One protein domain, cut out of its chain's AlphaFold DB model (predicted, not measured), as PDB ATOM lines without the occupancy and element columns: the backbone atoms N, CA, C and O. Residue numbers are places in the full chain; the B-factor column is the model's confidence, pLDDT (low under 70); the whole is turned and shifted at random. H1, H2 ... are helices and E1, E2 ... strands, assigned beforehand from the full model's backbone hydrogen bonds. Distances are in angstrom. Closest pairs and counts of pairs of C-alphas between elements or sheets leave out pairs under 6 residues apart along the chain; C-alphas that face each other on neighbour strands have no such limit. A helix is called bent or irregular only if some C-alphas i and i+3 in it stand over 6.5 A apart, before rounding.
ATOM      1  N   GLU A  45     187.090  74.768  92.941       85.12
ATOM      2  CA  GLU A  45     185.736  75.121  92.497       85.12
ATOM      3  C   GLU A  45     185.760  75.983  91.233       85.12
ATOM      4  O   GLU A  45     184.952  75.784  90.324       85.12
ATOM      5  N   ARG A  46     186.717  76.914  91.131       84.00
ATOM      6  CA  ARG A  46     186.922  77.709  89.911       84.00
ATOM      7  C   ARG A  46     187.333  76.835  88.735       84.00
ATOM      8  O   ARG A  46     186.810  77.029  87.641       84.00
ATOM      9  N   GLN A  47     188.238  75.883  88.951       85.44
ATOM     10  CA  GLN A  47     188.650  74.960  87.898       85.44
ATOM     11  C   GLN A  47     187.474  74.094  87.444       85.44
ATOM     12  O   GLN A  47     187.189  74.049  86.253       85.44
ATOM     13  N   ALA A  48     186.713  73.520  88.379       86.75
ATOM     14  CA  ALA A  48     185.535  72.717  88.064       86.75
ATOM     15  C   ALA A  48     184.475  73.506  87.273       86.75
ATOM     16  O   ALA A  48     183.864  72.970  86.350       86.75
ATOM     17  N   GLN A  49     184.272  74.790  87.584       86.00
ATOM     18  CA  GLN A  49     183.368  75.655  86.816       86.00
ATOM     19  C   GLN A  49     183.859  75.914  85.389       86.00
ATOM     20  O   GLN A  49     183.038  76.027  84.476       86.00
ATOM     21  N   ILE A  50     185.171  76.042  85.191       87.25
ATOM     22  CA  ILE A  50     185.767  76.222  83.864       87.25
ATOM     23  C   ILE A  50     185.716  74.919  83.073       87.25
ATOM     24  O   ILE A  50     185.333  74.949  81.909       87.25
ATOM     25  N   ASP A  51     186.022  73.785  83.696       89.44
ATOM     26  CA  ASP A  51     185.931  72.465  83.067       89.44
ATOM     27  C   ASP A  51     184.494  72.168  82.641       89.44
ATOM     28  O   ASP A  51     184.249  71.741  81.511       89.44
ATOM     29  N   TYR A  52     183.530  72.489  83.510       89.94
ATOM     30  CA  TYR A  52     182.117  72.401  83.174       89.94
ATOM     31  C   TYR A  52     181.789  73.267  81.961       89.94
ATOM     32  O   TYR A  52     181.292  72.734  80.976       89.94
ATOM     33  N   GLN A  53     182.122  74.562  81.986       87.19
ATOM     34  CA  GLN A  53     181.899  75.461  80.849       87.19
ATOM     35  C   GLN A  53     182.519  74.917  79.567       87.19
ATOM     36  O   GLN A  53     181.831  74.836  78.554       87.19
ATOM     37  N   ASN A  54     183.779  74.489  79.635       90.50
ATOM     38  CA  ASN A  54     184.522  73.936  78.514       90.50
ATOM     39  C   ASN A  54     183.858  72.712  77.911       90.50
ATOM     40  O   ASN A  54     183.956  72.555  76.705       90.50
ATOM     41  N   SER A  55     183.176  71.891  78.709       91.31
ATOM     42  CA  SER A  55     182.541  70.653  78.253       91.31
ATOM     43  C   SER A  55     181.208  70.841  77.519       91.31
ATOM     44  O   SER A  55     180.705  69.882  76.940       91.31
ATOM     45  N   ILE A  56     180.620  72.044  77.529       91.00
ATOM     46  CA  ILE A  56     179.247  72.252  77.040       91.00
ATOM     47  C   ILE A  56     179.210  72.204  75.509       91.00
ATOM     48  O   ILE A  56     179.819  73.075  74.874       91.00
ATOM     49  N   PRO A  57     178.467  71.259  74.901       94.19
ATOM     50  CA  PRO A  57     178.340  71.165  73.452       94.19
ATOM     51  C   PRO A  57     177.628  72.386  72.863       94.19
ATOM     52  O   PRO A  57     176.547  72.771  73.309       94.19
ATOM     53  N   GLN A  58     178.216  72.982  71.829       94.00
ATOM     54  CA  GLN A  58     177.678  74.127  71.099       94.00
ATOM     55  C   GLN A  58     176.980  73.645  69.824       94.00
ATOM     56  O   GLN A  58     177.596  73.423  68.781       94.00
ATOM     57  N   THR A  59     175.663  73.466  69.905       94.38
ATOM     58  CA  THR A  59     174.846  72.944  68.797       94.38
ATOM     59  C   THR A  59     174.721  73.920  67.631       94.38
ATOM     60  O   THR A  59     174.388  73.508  66.520       94.38
ATOM     61  N   THR A  60     175.001  75.205  67.851       94.44
ATOM     62  CA  THR A  60     175.044  76.215  66.792       94.44
ATOM     63  C   THR A  60     176.306  77.057  66.911       94.44
ATOM     64  O   THR A  60     176.572  77.615  67.973       94.44
ATOM     65  N   VAL A  61     177.043  77.207  65.809       94.31
ATOM     66  CA  VAL A  61     178.186  78.123  65.683       94.31
ATOM     67  C   VAL A  61     177.906  79.098  64.542       94.31
ATOM     68  O   VAL A  61     177.512  78.696  63.444       94.31
ATOM     69  N   ILE A  62     178.067  80.390  64.821       94.25
ATOM     70  CA  ILE A  62     177.768  81.487  63.902       94.25
ATOM     71  C   ILE A  62     179.076  82.191  63.554       94.25
ATOM     72  O   ILE A  62     179.781  82.671  64.442       94.25
ATOM     73  N   GLU A  63     179.371  82.289  62.263       94.00
ATOM     74  CA  GLU A  63     180.609  82.853  61.732       94.00
ATOM     75  C   GLU A  63     180.335  83.928  60.673       94.00
ATOM     76  O   GLU A  63     179.339  83.865  59.952       94.00
ATOM     77  N   SER A  64     181.250  84.883  60.522       92.19
ATOM     78  CA  SER A  64     181.309  85.790  59.369       92.19
ATOM     79  C   SER A  64     182.759  85.988  58.945       92.19
ATOM     80  O   SER A  64     183.617  86.271  59.775       92.19
ATOM     81  N   ASN A  65     183.049  85.802  57.653       89.31
ATOM     82  CA  ASN A  65     184.400  85.935  57.084       89.31
ATOM     83  C   ASN A  65     185.486  85.132  57.834       89.31
ATOM     84  O   ASN A  65     186.629  85.566  57.936       89.31
ATOM     85  N   GLY A  66     185.124  83.956  58.360       86.81
ATOM     86  CA  GLY A  66     186.026  83.094  59.130       86.81
ATOM     87  C   GLY A  66     186.178  83.471  60.607       86.81
ATOM     88  O   GLY A  66     186.900  82.786  61.323       86.81
ATOM     89  N   GLU A  67     185.494  84.512  61.087       90.88
ATOM     90  CA  GLU A  67     185.456  84.866  62.505       90.88
ATOM     91  C   GLU A  67     184.199  84.308  63.181       90.88
ATOM     92  O   GLU A  67     183.082  84.538  62.718       90.88
ATOM     93  N   ILE A  68     184.368  83.627  64.319       92.88
ATOM     94  CA  ILE A  68     183.253  83.176  65.161       92.88
ATOM     95  C   ILE A  68     182.638  84.376  65.890       92.88
ATOM     96  O   ILE A  68     183.281  85.012  66.729       92.88
ATOM     97  N   LEU A  69     181.369  84.657  65.611       91.88
ATOM     98  CA  LEU A  69     180.609  85.752  66.211       91.88
ATOM     99  C   LEU A  69     179.868  85.309  67.474       91.88
ATOM    100  O   LEU A  69     179.855  86.027  68.476       91.88
ATOM    101  N   ALA A  70     179.267  84.120  67.434       92.44
ATOM    102  CA  ALA A  70     178.461  83.587  68.523       92.44
ATOM    103  C   ALA A  70     178.368  82.056  68.482       92.44
ATOM    104  O   ALA A  70     178.553  81.436  67.434       92.44
ATOM    105  N   ALA A  71     178.046  81.459  69.628       93.69
ATOM    106  CA  ALA A  71     177.775  80.035  69.769       93.69
ATOM    107  C   ALA A  71     176.632  79.790  70.761       93.69
ATOM    108  O   ALA A  71     176.515  80.509  71.759       93.69
ATOM    109  N   PHE A  72     175.778  78.808  70.461       92.62
ATOM    110  CA  PHE A  72     174.646  78.414  71.303       92.62
ATOM    111  C   PHE A  72     174.795  76.959  71.750       92.62
ATOM    112  O   PHE A  72     174.984  76.062  70.922       92.62
ATOM    113  N   GLY A  73     174.684  76.745  73.058       89.81
ATOM    114  CA  GLY A  73     174.749  75.456  73.727       89.81
ATOM    115  C   GLY A  73     173.421  74.702  73.714       89.81
ATOM    116  O   GLY A  73     172.350  75.289  73.568       89.81
ATOM    117  N   ASP A  74     173.486  73.387  73.897       82.44
ATOM    118  CA  ASP A  74     172.305  72.516  74.031       82.44
ATOM    119  C   ASP A  74     171.438  72.818  75.269       82.44
ATOM    120  O   ASP A  74     170.230  72.591  75.267       82.44
ATOM    121  N   ASN A  75     172.036  73.397  76.307       81.31
ATOM    122  CA  ASN A  75     171.380  73.844  77.532       81.31
ATOM    123  C   ASN A  75     170.744  75.245  77.426       81.31
ATOM    124  O   ASN A  75     170.342  75.818  78.440       81.31
ATOM    125  N   GLY A  76     170.671  75.817  76.220       80.44
ATOM    126  CA  GLY A  76     170.134  77.158  75.977       80.44
ATOM    127  C   GLY A  76     171.096  78.295  76.329       80.44
ATOM    128  O   GLY A  76     170.705  79.465  76.270       80.44
ATOM    129  N   TRP A  77     172.347  77.983  76.686       83.06
ATOM    130  CA  TRP A  77     173.385  78.987  76.900       83.06
ATOM    131  C   TRP A  77     173.756  79.631  75.568       83.06
ATOM    132  O   TRP A  77     173.962  78.951  74.568       83.06
ATOM    133  N   LYS A  78     173.839  80.960  75.538       87.25
ATOM    134  CA  LYS A  78     174.207  81.718  74.340       87.25
ATOM    135  C   LYS A  78     175.405  82.590  74.650       87.25
ATOM    136  O   LYS A  78     175.366  83.381  75.592       87.25
ATOM    137  N   THR A  79     176.433  82.468  73.830       87.69
ATOM    138  CA  THR A  79     177.648  83.266  73.932       87.69
ATOM    139  C   THR A  79     177.781  84.105  72.677       87.69
ATOM    140  O   THR A  79     177.777  83.575  71.569       87.69
ATOM    141  N   VAL A  80     177.905  85.418  72.849       88.56
ATOM    142  CA  VAL A  80     178.282  86.346  71.780       88.56
ATOM    143  C   VAL A  80     179.649  86.898  72.129       88.56
ATOM    144  O   VAL A  80     179.860  87.377  73.242       88.56
ATOM    145  N   PHE A  81     180.593  86.784  71.202       86.62
ATOM    146  CA  PHE A  81     181.994  87.057  71.503       86.62
ATOM    147  C   PHE A  81     182.451  88.473  71.142       86.62
ATOM    148  O   PHE A  81     183.535  88.883  71.556       86.62
ATOM    149  N   SER A  82     181.662  89.203  70.351       79.88
ATOM    150  CA  SER A  82     181.944  90.591  69.996       79.88
ATOM    151  C   SER A  82     181.173  91.544  70.904       79.88
ATOM    152  O   SER A  82     179.963  91.404  71.083       79.88
ATOM    153  N   ASN A  83     181.867  92.556  71.428       69.44
ATOM    154  CA  ASN A  83     181.229  93.636  72.183       69.44
ATOM    155  C   ASN A  83     180.313  94.498  71.296       69.44
ATOM    156  O   ASN A  83     179.358  95.092  71.793       69.44
ATOM    157  N   ASP A  84     180.565  94.525  69.985       74.12
ATOM    158  CA  ASP A  84     179.758  95.268  69.010       74.12
ATOM    159  C   ASP A  84     178.458  94.536  68.632       74.12
ATOM    160  O   ASP A  84     177.628  95.072  67.891       74.12
ATOM    161  N   ASP A  85     178.294  93.302  69.113       73.50
ATOM    162  CA  ASP A  85     177.129  92.439  68.902       73.50
ATOM    163  C   ASP A  85     176.429  92.092  70.224       73.50
ATOM    164  O   ASP A  85     175.689  91.116  70.306       73.50
ATOM    165  N   VAL A  86     176.646  92.867  71.292       67.31
ATOM    166  CA  VAL A  86     175.975  92.609  72.572       67.31
ATOM    167  C   VAL A  86     174.475  92.836  72.419       67.31
ATOM    168  O   VAL A  86     174.010  93.940  72.134       67.31
ATOM    169  N   PHE A  87     173.709  91.777  72.659       71.69
ATOM    170  CA  PHE A  87     172.254  91.821  72.674       71.69
ATOM    171  C   PHE A  87     171.714  91.764  74.106       71.69
ATOM    172  O   PHE A  87     172.399  91.333  75.035       71.69
ATOM    173  N   GLY A  88     170.463  92.188  74.299       66.12
ATOM    174  CA  GLY A  88     169.787  92.047  75.589       66.12
ATOM    175  C   GLY A  88     169.691  90.579  76.029       66.12
ATOM    176  O   GLY A  88     169.510  89.691  75.198       66.12
ATOM    177  N   GLN A  89     169.764  90.327  77.341       64.00
ATOM    178  CA  GLN A  89     169.847  88.975  77.931       64.00
ATOM    179  C   GLN A  89     168.648  88.049  77.633       64.00
ATOM    180  O   GLN A  89     168.726  86.854  77.897       64.00
ATOM    181  N   ASN A  90     167.564  88.566  77.047       78.12
ATOM    182  CA  ASN A  90     166.304  87.842  76.855       78.12
ATOM    183  C   ASN A  90     165.933  87.589  75.387       78.12
ATOM    184  O   ASN A  90     164.793  87.220  75.111       78.12
ATOM    185  N   LEU A  91     166.852  87.784  74.438       82.69
ATOM    186  CA  LEU A  91     166.546  87.469  73.045       82.69
ATOM    187  C   LEU A  91     166.512  85.956  72.806       82.69
ATOM    188  O   LEU A  91     167.390  85.194  73.236       82.69
ATOM    189  N   SER A  92     165.503  85.513  72.063       86.56
ATOM    190  CA  SER A  92     165.450  84.167  71.503       86.56
ATOM    191  C   SER A  92     166.582  83.956  70.493       86.56
ATOM    192  O   SER A  92     167.141  84.899  69.934       86.56
ATOM    193  N   GLU A  93     166.945  82.696  70.243       86.44
ATOM    194  CA  GLU A  93     167.952  82.380  69.218       86.44
ATOM    195  C   GLU A  93     167.541  82.907  67.843       86.44
ATOM    196  O   GLU A  93     168.365  83.453  67.116       86.44
ATOM    197  N   THR A  94     166.254  82.807  67.507       87.88
ATOM    198  CA  THR A  94     165.703  83.317  66.249       87.88
ATOM    199  C   THR A  94     165.914  84.822  66.101       87.88
ATOM    200  O   THR A  94     166.302  85.280  65.029       87.88
ATOM    201  N   GLU A  95     165.696  85.598  67.164       88.81
ATOM    202  CA  GLU A  95     165.927  87.046  67.150       88.81
ATOM    203  C   GLU A  95     167.405  87.377  66.962       88.81
ATOM    204  O   GLU A  95     167.743  88.189  66.101       88.81
ATOM    205  N   ILE A  96     168.291  86.694  67.691       87.62
ATOM    206  CA  ILE A  96     169.743  86.872  67.559       87.62
ATOM    207  C   ILE A  96     170.198  86.542  66.131       87.62
ATOM    208  O   ILE A  96     170.921  87.318  65.506       87.62
ATOM    209  N   LEU A  97     169.724  85.427  65.568       88.56
ATOM    210  CA  LEU A  97     170.025  85.029  64.194       88.56
ATOM    211  C   LEU A  97     169.530  86.057  63.173       88.56
ATOM    212  O   LEU A  97     170.221  86.317  62.190       88.56
ATOM    213  N   ASN A  98     168.354  86.649  63.384       89.31
ATOM    214  CA  ASN A  98     167.835  87.690  62.501       89.31
ATOM    215  C   ASN A  98     168.684  88.964  62.568       89.31
ATOM    216  O   ASN A  98     168.961  89.557  61.527       89.31
ATOM    217  N   ILE A  99     169.154  89.358  63.754       88.88
ATOM    218  CA  ILE A  99     170.057  90.505  63.898       88.88
ATOM    219  C   ILE A  99     171.378  90.241  63.169       88.88
ATOM    220  O   ILE A  99     171.815  91.077  62.376       88.88
ATOM    221  N   PHE A 100     171.969  89.056  63.352       90.56
ATOM    222  CA  PHE A 100     173.185  88.673  62.636       90.56
ATOM    223  C   PHE A 100     172.984  88.660  61.117       90.56
ATOM    224  O   PHE A 100     173.813  89.197  60.386       90.56
ATOM    225  N   LYS A 101     171.863  88.120  60.626       90.19
ATOM    226  CA  LYS A 101     171.535  88.141  59.192       90.19
ATOM    227  C   LYS A 101     171.400  89.562  58.655       90.19
ATOM    228  O   LYS A 101     171.894  89.836  57.568       90.19
ATOM    229  N   ASN A 102     170.783  90.467  59.410       90.12
ATOM    230  CA  ASN A 102     170.634  91.862  58.998       90.12
ATOM    231  C   ASN A 102     171.977  92.607  58.970       90.12
ATOM    232  O   ASN A 102     172.197  93.418  58.075       90.12
ATOM    233  N   LYS A 103     172.870  92.335  59.929       89.69
ATOM    234  CA  LYS A 103     174.161  93.029  60.056       89.69
ATOM    235  C   LYS A 103     175.229  92.488  59.101       89.69
ATOM    236  O   LYS A 103     175.931  93.269  58.469       89.69
ATOM    237  N   TYR A 104     175.343  91.166  58.984       89.44
ATOM    238  CA  TYR A 104     176.422  90.498  58.246       89.44
ATOM    239  C   TYR A 104     175.978  89.952  56.880       89.44
ATOM    240  O   TYR A 104     176.818  89.649  56.025       89.44
ATOM    241  N   GLY A 105     174.669  89.850  56.637       88.56
ATOM    242  CA  GLY A 105     174.111  89.483  55.338       88.56
ATOM    243  C   GLY A 105     174.647  88.153  54.810       88.56
ATOM    244  O   GLY A 105     174.730  87.162  55.531       88.56
ATOM    245  N   GLY A 106     175.036  88.144  53.534       88.50
ATOM    246  CA  GLY A 106     175.530  86.947  52.843       88.50
ATOM    247  C   GLY A 106     176.895  86.431  53.310       88.50
ATOM    248  O   GLY A 106     177.287  85.347  52.895       88.50
ATOM    249  N   SER A 107     177.615  87.172  54.160       90.06
ATOM    250  CA  SER A 107     178.872  86.692  54.755       90.06
ATOM    251  C   SER A 107     178.652  85.773  55.961       90.06
ATOM    252  O   SER A 107     179.607  85.178  56.456       90.06
ATOM    253  N   LEU A 108     177.408  85.679  56.445       93.44
ATOM    254  CA  LEU A 108     177.058  84.901  57.620       93.44
ATOM    255  C   LEU A 108     176.985  83.405  57.286       93.44
ATOM    256  O   LEU A 108     176.204  82.977  56.435       93.44
ATOM    257  N   SER A 109     177.745  82.605  58.022       93.69
ATOM    258  CA  SER A 109     177.673  81.148  58.027       93.69
ATOM    259  C   SER A 109     177.099  80.685  59.361       93.69
ATOM    260  O   SER A 109     177.562  81.092  60.424       93.69
ATOM    261  N   ILE A 110     176.070  79.840  59.314       93.38
ATOM    262  CA  ILE A 110     175.458  79.251  60.508       93.38
ATOM    263  C   ILE A 110     175.618  77.741  60.395       93.38
ATOM    264  O   ILE A 110     174.973  77.104  59.560       93.38
ATOM    265  N   ARG A 111     176.468  77.168  61.245       93.56
ATOM    266  CA  ARG A 111     176.676  75.723  61.328       93.56
ATOM    267  C   ARG A 111     175.842  75.172  62.473       93.56
ATOM    268  O   ARG A 111     175.909  75.684  63.589       93.56
ATOM    269  N   LYS A 112     175.052  74.141  62.186       93.38
ATOM    270  CA  LYS A 112     174.267  73.407  63.181       93.38
ATOM    271  C   LYS A 112     174.812  71.997  63.322       93.38
ATOM    272  O   LYS A 112     175.079  71.342  62.315       93.38
ATOM    273  N   TYR A 113     174.923  71.542  64.557       92.94
ATOM    274  CA  TYR A 113     175.485  70.254  64.925       92.94
ATOM    275  C   TYR A 113     174.474  69.457  65.746       92.94
ATOM    276  O   TYR A 113     173.698  70.018  66.520       92.94
ATOM    277  N   SER A 114     174.495  68.134  65.596       90.06
ATOM    278  CA  SER A 114     173.899  67.233  66.585       90.06
ATOM    279  C   SER A 114     174.735  67.255  67.863       90.06
ATOM    280  O   SER A 114     175.951  67.392  67.763       90.06
ATOM    281  N   SER A 115     174.133  67.027  69.034       83.19
ATOM    282  CA  SER A 115     174.860  67.025  70.315       83.19
ATOM    283  C   SER A 115     176.098  66.117  70.321       83.19
ATOM    284  O   SER A 115     177.116  66.496  70.879       83.19
ATOM    285  N   GLU A 116     176.058  64.971  69.632       87.31
ATOM    286  CA  GLU A 116     177.192  64.028  69.561       87.31
ATOM    287  C   GLU A 116     178.378  64.502  68.701       87.31
ATOM    288  O   GLU A 116     179.465  63.950  68.806       87.31
ATOM    289  N   ASN A 117     178.180  65.513  67.848       91.62
ATOM    290  CA  ASN A 117     179.199  66.033  66.924       91.62
ATOM    291  C   ASN A 117     179.431  67.543  67.102       91.62
ATOM    292  O   ASN A 117     180.084  68.175  66.270       91.62
ATOM    293  N   ALA A 118     178.814  68.141  68.118       93.31
ATOM    294  CA  ALA A 118     178.910  69.562  68.383       93.31
ATOM    295  C   ALA A 118     180.269  69.875  69.020       93.31
ATOM    296  O   ALA A 118     180.654  69.180  69.962       93.31
ATOM    297  N   PRO A 119     180.980  70.917  68.552       94.12
ATOM    298  CA  PRO A 119     182.176  71.364  69.242       94.12
ATOM    299  C   PRO A 119     181.791  71.849  70.635       94.12
ATOM    300  O   PRO A 119     180.745  72.466  70.843       94.12
ATOM    301  N   THR A 120     182.645  71.585  71.598       94.50
ATOM    302  CA  THR A 120     182.494  72.063  72.961       94.50
ATOM    303  C   THR A 120     182.802  73.561  73.054       94.50
ATOM    304  O   THR A 120     183.456  74.147  72.187       94.50
ATOM    305  N   MET A 121     182.340  74.224  74.113       93.06
ATOM    306  CA  MET A 121     182.620  75.646  74.340       93.06
ATOM    307  C   MET A 121     184.128  75.927  74.421       93.06
ATOM    308  O   MET A 121     184.581  76.970  73.948       93.06
ATOM    309  N   GLY A 122     184.908  74.990  74.972       92.00
ATOM    310  CA  GLY A 122     186.366  75.083  75.004       92.00
ATOM    311  C   GLY A 122     186.974  75.094  73.602       92.00
ATOM    312  O   GLY A 122     187.772  75.978  73.291       92.00
ATOM    313  N   GLU A 123     186.524  74.192  72.728       94.62
ATOM    314  CA  GLU A 123     186.958  74.142  71.326       94.62
ATOM    315  C   GLU A 123     186.524  75.390  70.548       94.62
ATOM    316  O   GLU A 123     187.317  75.952  69.800       94.62
ATOM    317  N   VAL A 124     185.295  75.881  70.745       94.56
ATOM    318  CA  VAL A 124     184.823  77.139  70.130       94.56
ATOM    319  C   VAL A 124     185.659  78.332  70.587       94.56
ATOM    320  O   VAL A 124     186.034  79.174  69.767       94.56
ATOM    321  N   HIS A 125     185.986  78.409  71.877       92.81
ATOM    322  CA  HIS A 125     186.857  79.458  72.398       92.81
ATOM    323  C   HIS A 125     188.262  79.374  71.786       92.81
ATOM    324  O   HIS A 125     188.821  80.399  71.391       92.81
ATOM    325  N   GLU A 126     188.824  78.173  71.670       93.25
ATOM    326  CA  GLU A 126     190.130  77.958  71.046       93.25
ATOM    327  C   GLU A 126     190.121  78.302  69.556       93.25
ATOM    328  O   GLU A 126     191.006  79.024  69.103       93.25
ATOM    329  N   MET A 127     189.084  77.908  68.815       93.06
ATOM    330  CA  MET A 127     188.903  78.301  67.415       93.06
ATOM    331  C   MET A 127     188.823  79.824  67.250       93.06
ATOM    332  O   MET A 127     189.366  80.361  66.286       93.06
ATOM    333  N   LYS A 128     188.178  80.540  68.185       91.81
ATOM    334  CA  LYS A 128     188.070  82.004  68.118       91.81
ATOM    335  C   LYS A 128     189.371  82.717  68.494       91.81
ATOM    336  O   LYS A 128     189.746  83.685  67.836       91.81
ATOM    337  N   TYR A 129     190.011  82.311  69.589       90.62
ATOM    338  CA  TYR A 129     191.095  83.080  70.217       90.62
ATOM    339  C   TYR A 129     192.482  82.442  70.081       90.62
ATOM    340  O   TYR A 129     193.460  83.029  70.546       90.62
ATOM    341  N   GLY A 130     192.584  81.249  69.494       90.81
ATOM    342  CA  GLY A 130     193.830  80.488  69.371       90.81
ATOM    343  C   GLY A 130     194.388  79.991  70.707       90.81
ATOM    344  O   GLY A 130     195.590  79.763  70.819       90.81
TER     345      GLY A 130
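What this domain is: This is residues 45 to 130 of the 141 residues of an uncharacterized protein of Amphritea atlantica (UniProt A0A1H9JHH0). A small antiparallel sheet of four strands lies between two helices, H2 over one face and H3 over the other, while a third helix, H1, lies off the sheet and meets H3 end to end in a corner. H1 and H2 lie toward opposite ends of the long axis, and the long link of residues 81 to 92 has no named element. The printed part has 86 residues, with three named helices and four named strands in the order H1 E1 E2 E3 H2 E4 H3; the sheet's order is E3 E2 E1 E4, and the class is mixed, helices and strands. The whole is compact, with a radius of gyration of the C-alphas of 12.8 A, yet elongated, spanning 40 by 25 by 24 A.

Where its parts are: H1, residues 45 to 55, begins with C-alpha 45 at (185.736, 75.121, 92.497) and is 15.3 A long. E1, residues 58 to 64, is 16.9 A long, and E2, residues 67 to 73, is 18.1 A long. E3 is residues 78 to 80. H2, residues 93 to 107, begins with C-alpha 93 at (167.952, 82.380, 69.218) and is 18.6 A long; it is irregular, with C-alphas 103 and 106 9.5 A apart. E4, residues 108 to 112, is 13.1 A long. H3, residues 121 to 129, is 12.0 A long and ends with C-alpha 129 at (191.095, 83.080, 70.217).

How they stand to each other: E1, E2 and E3 form a meander, each strand the antiparallel neighbour of the one before; E1 and E2 are a hairpin, as are E2 and E3. N 62 and O 70 are 2.9 A apart between E1 and E2, and N 79 and O 71 are 2.9 A apart between E3 and E2. E4 is antiparallel to E1, with N 63 and O 109 2.8 A apart. The sheet is twisted, its C-alphas up to 4.2 A off the best plane. H2 is on the sheet at a height of 8.5 A, over E1 and only just over E2, with 3 C-alphas falling on E2; it runs along the strands, at 20 degrees to E1 on the local plane. H3 is on the opposite face at a height of 9.2 A, over E2 and only just over E1, with 3 C-alphas falling on E1; the closest C-alphas of E2 and H3, Ile 68 and Lys 128, are 5.8 A apart. These are three layers, helices on both faces of a sheet. H1 is not on the sheet; it and H3 touch only at their ends, the closest C-alphas, Asn 54 and Gly 122, being 4.1 A apart, and stand about perpendicular at 82 degrees. In H1 and H3 every O i to N i+4 pair is within hydrogen-bond range; in H2, 9 of 11 are.

The domain as a whole: The two C-alphas farthest apart, of Glu 45 and Gly 106, are 42.6 A apart. The printed part has no cut. The link from E3 to H2, 12 residues, is long. Mean pLDDT of the printed part is 88.1; residues 83, 86 and 88 to 89 are under 70.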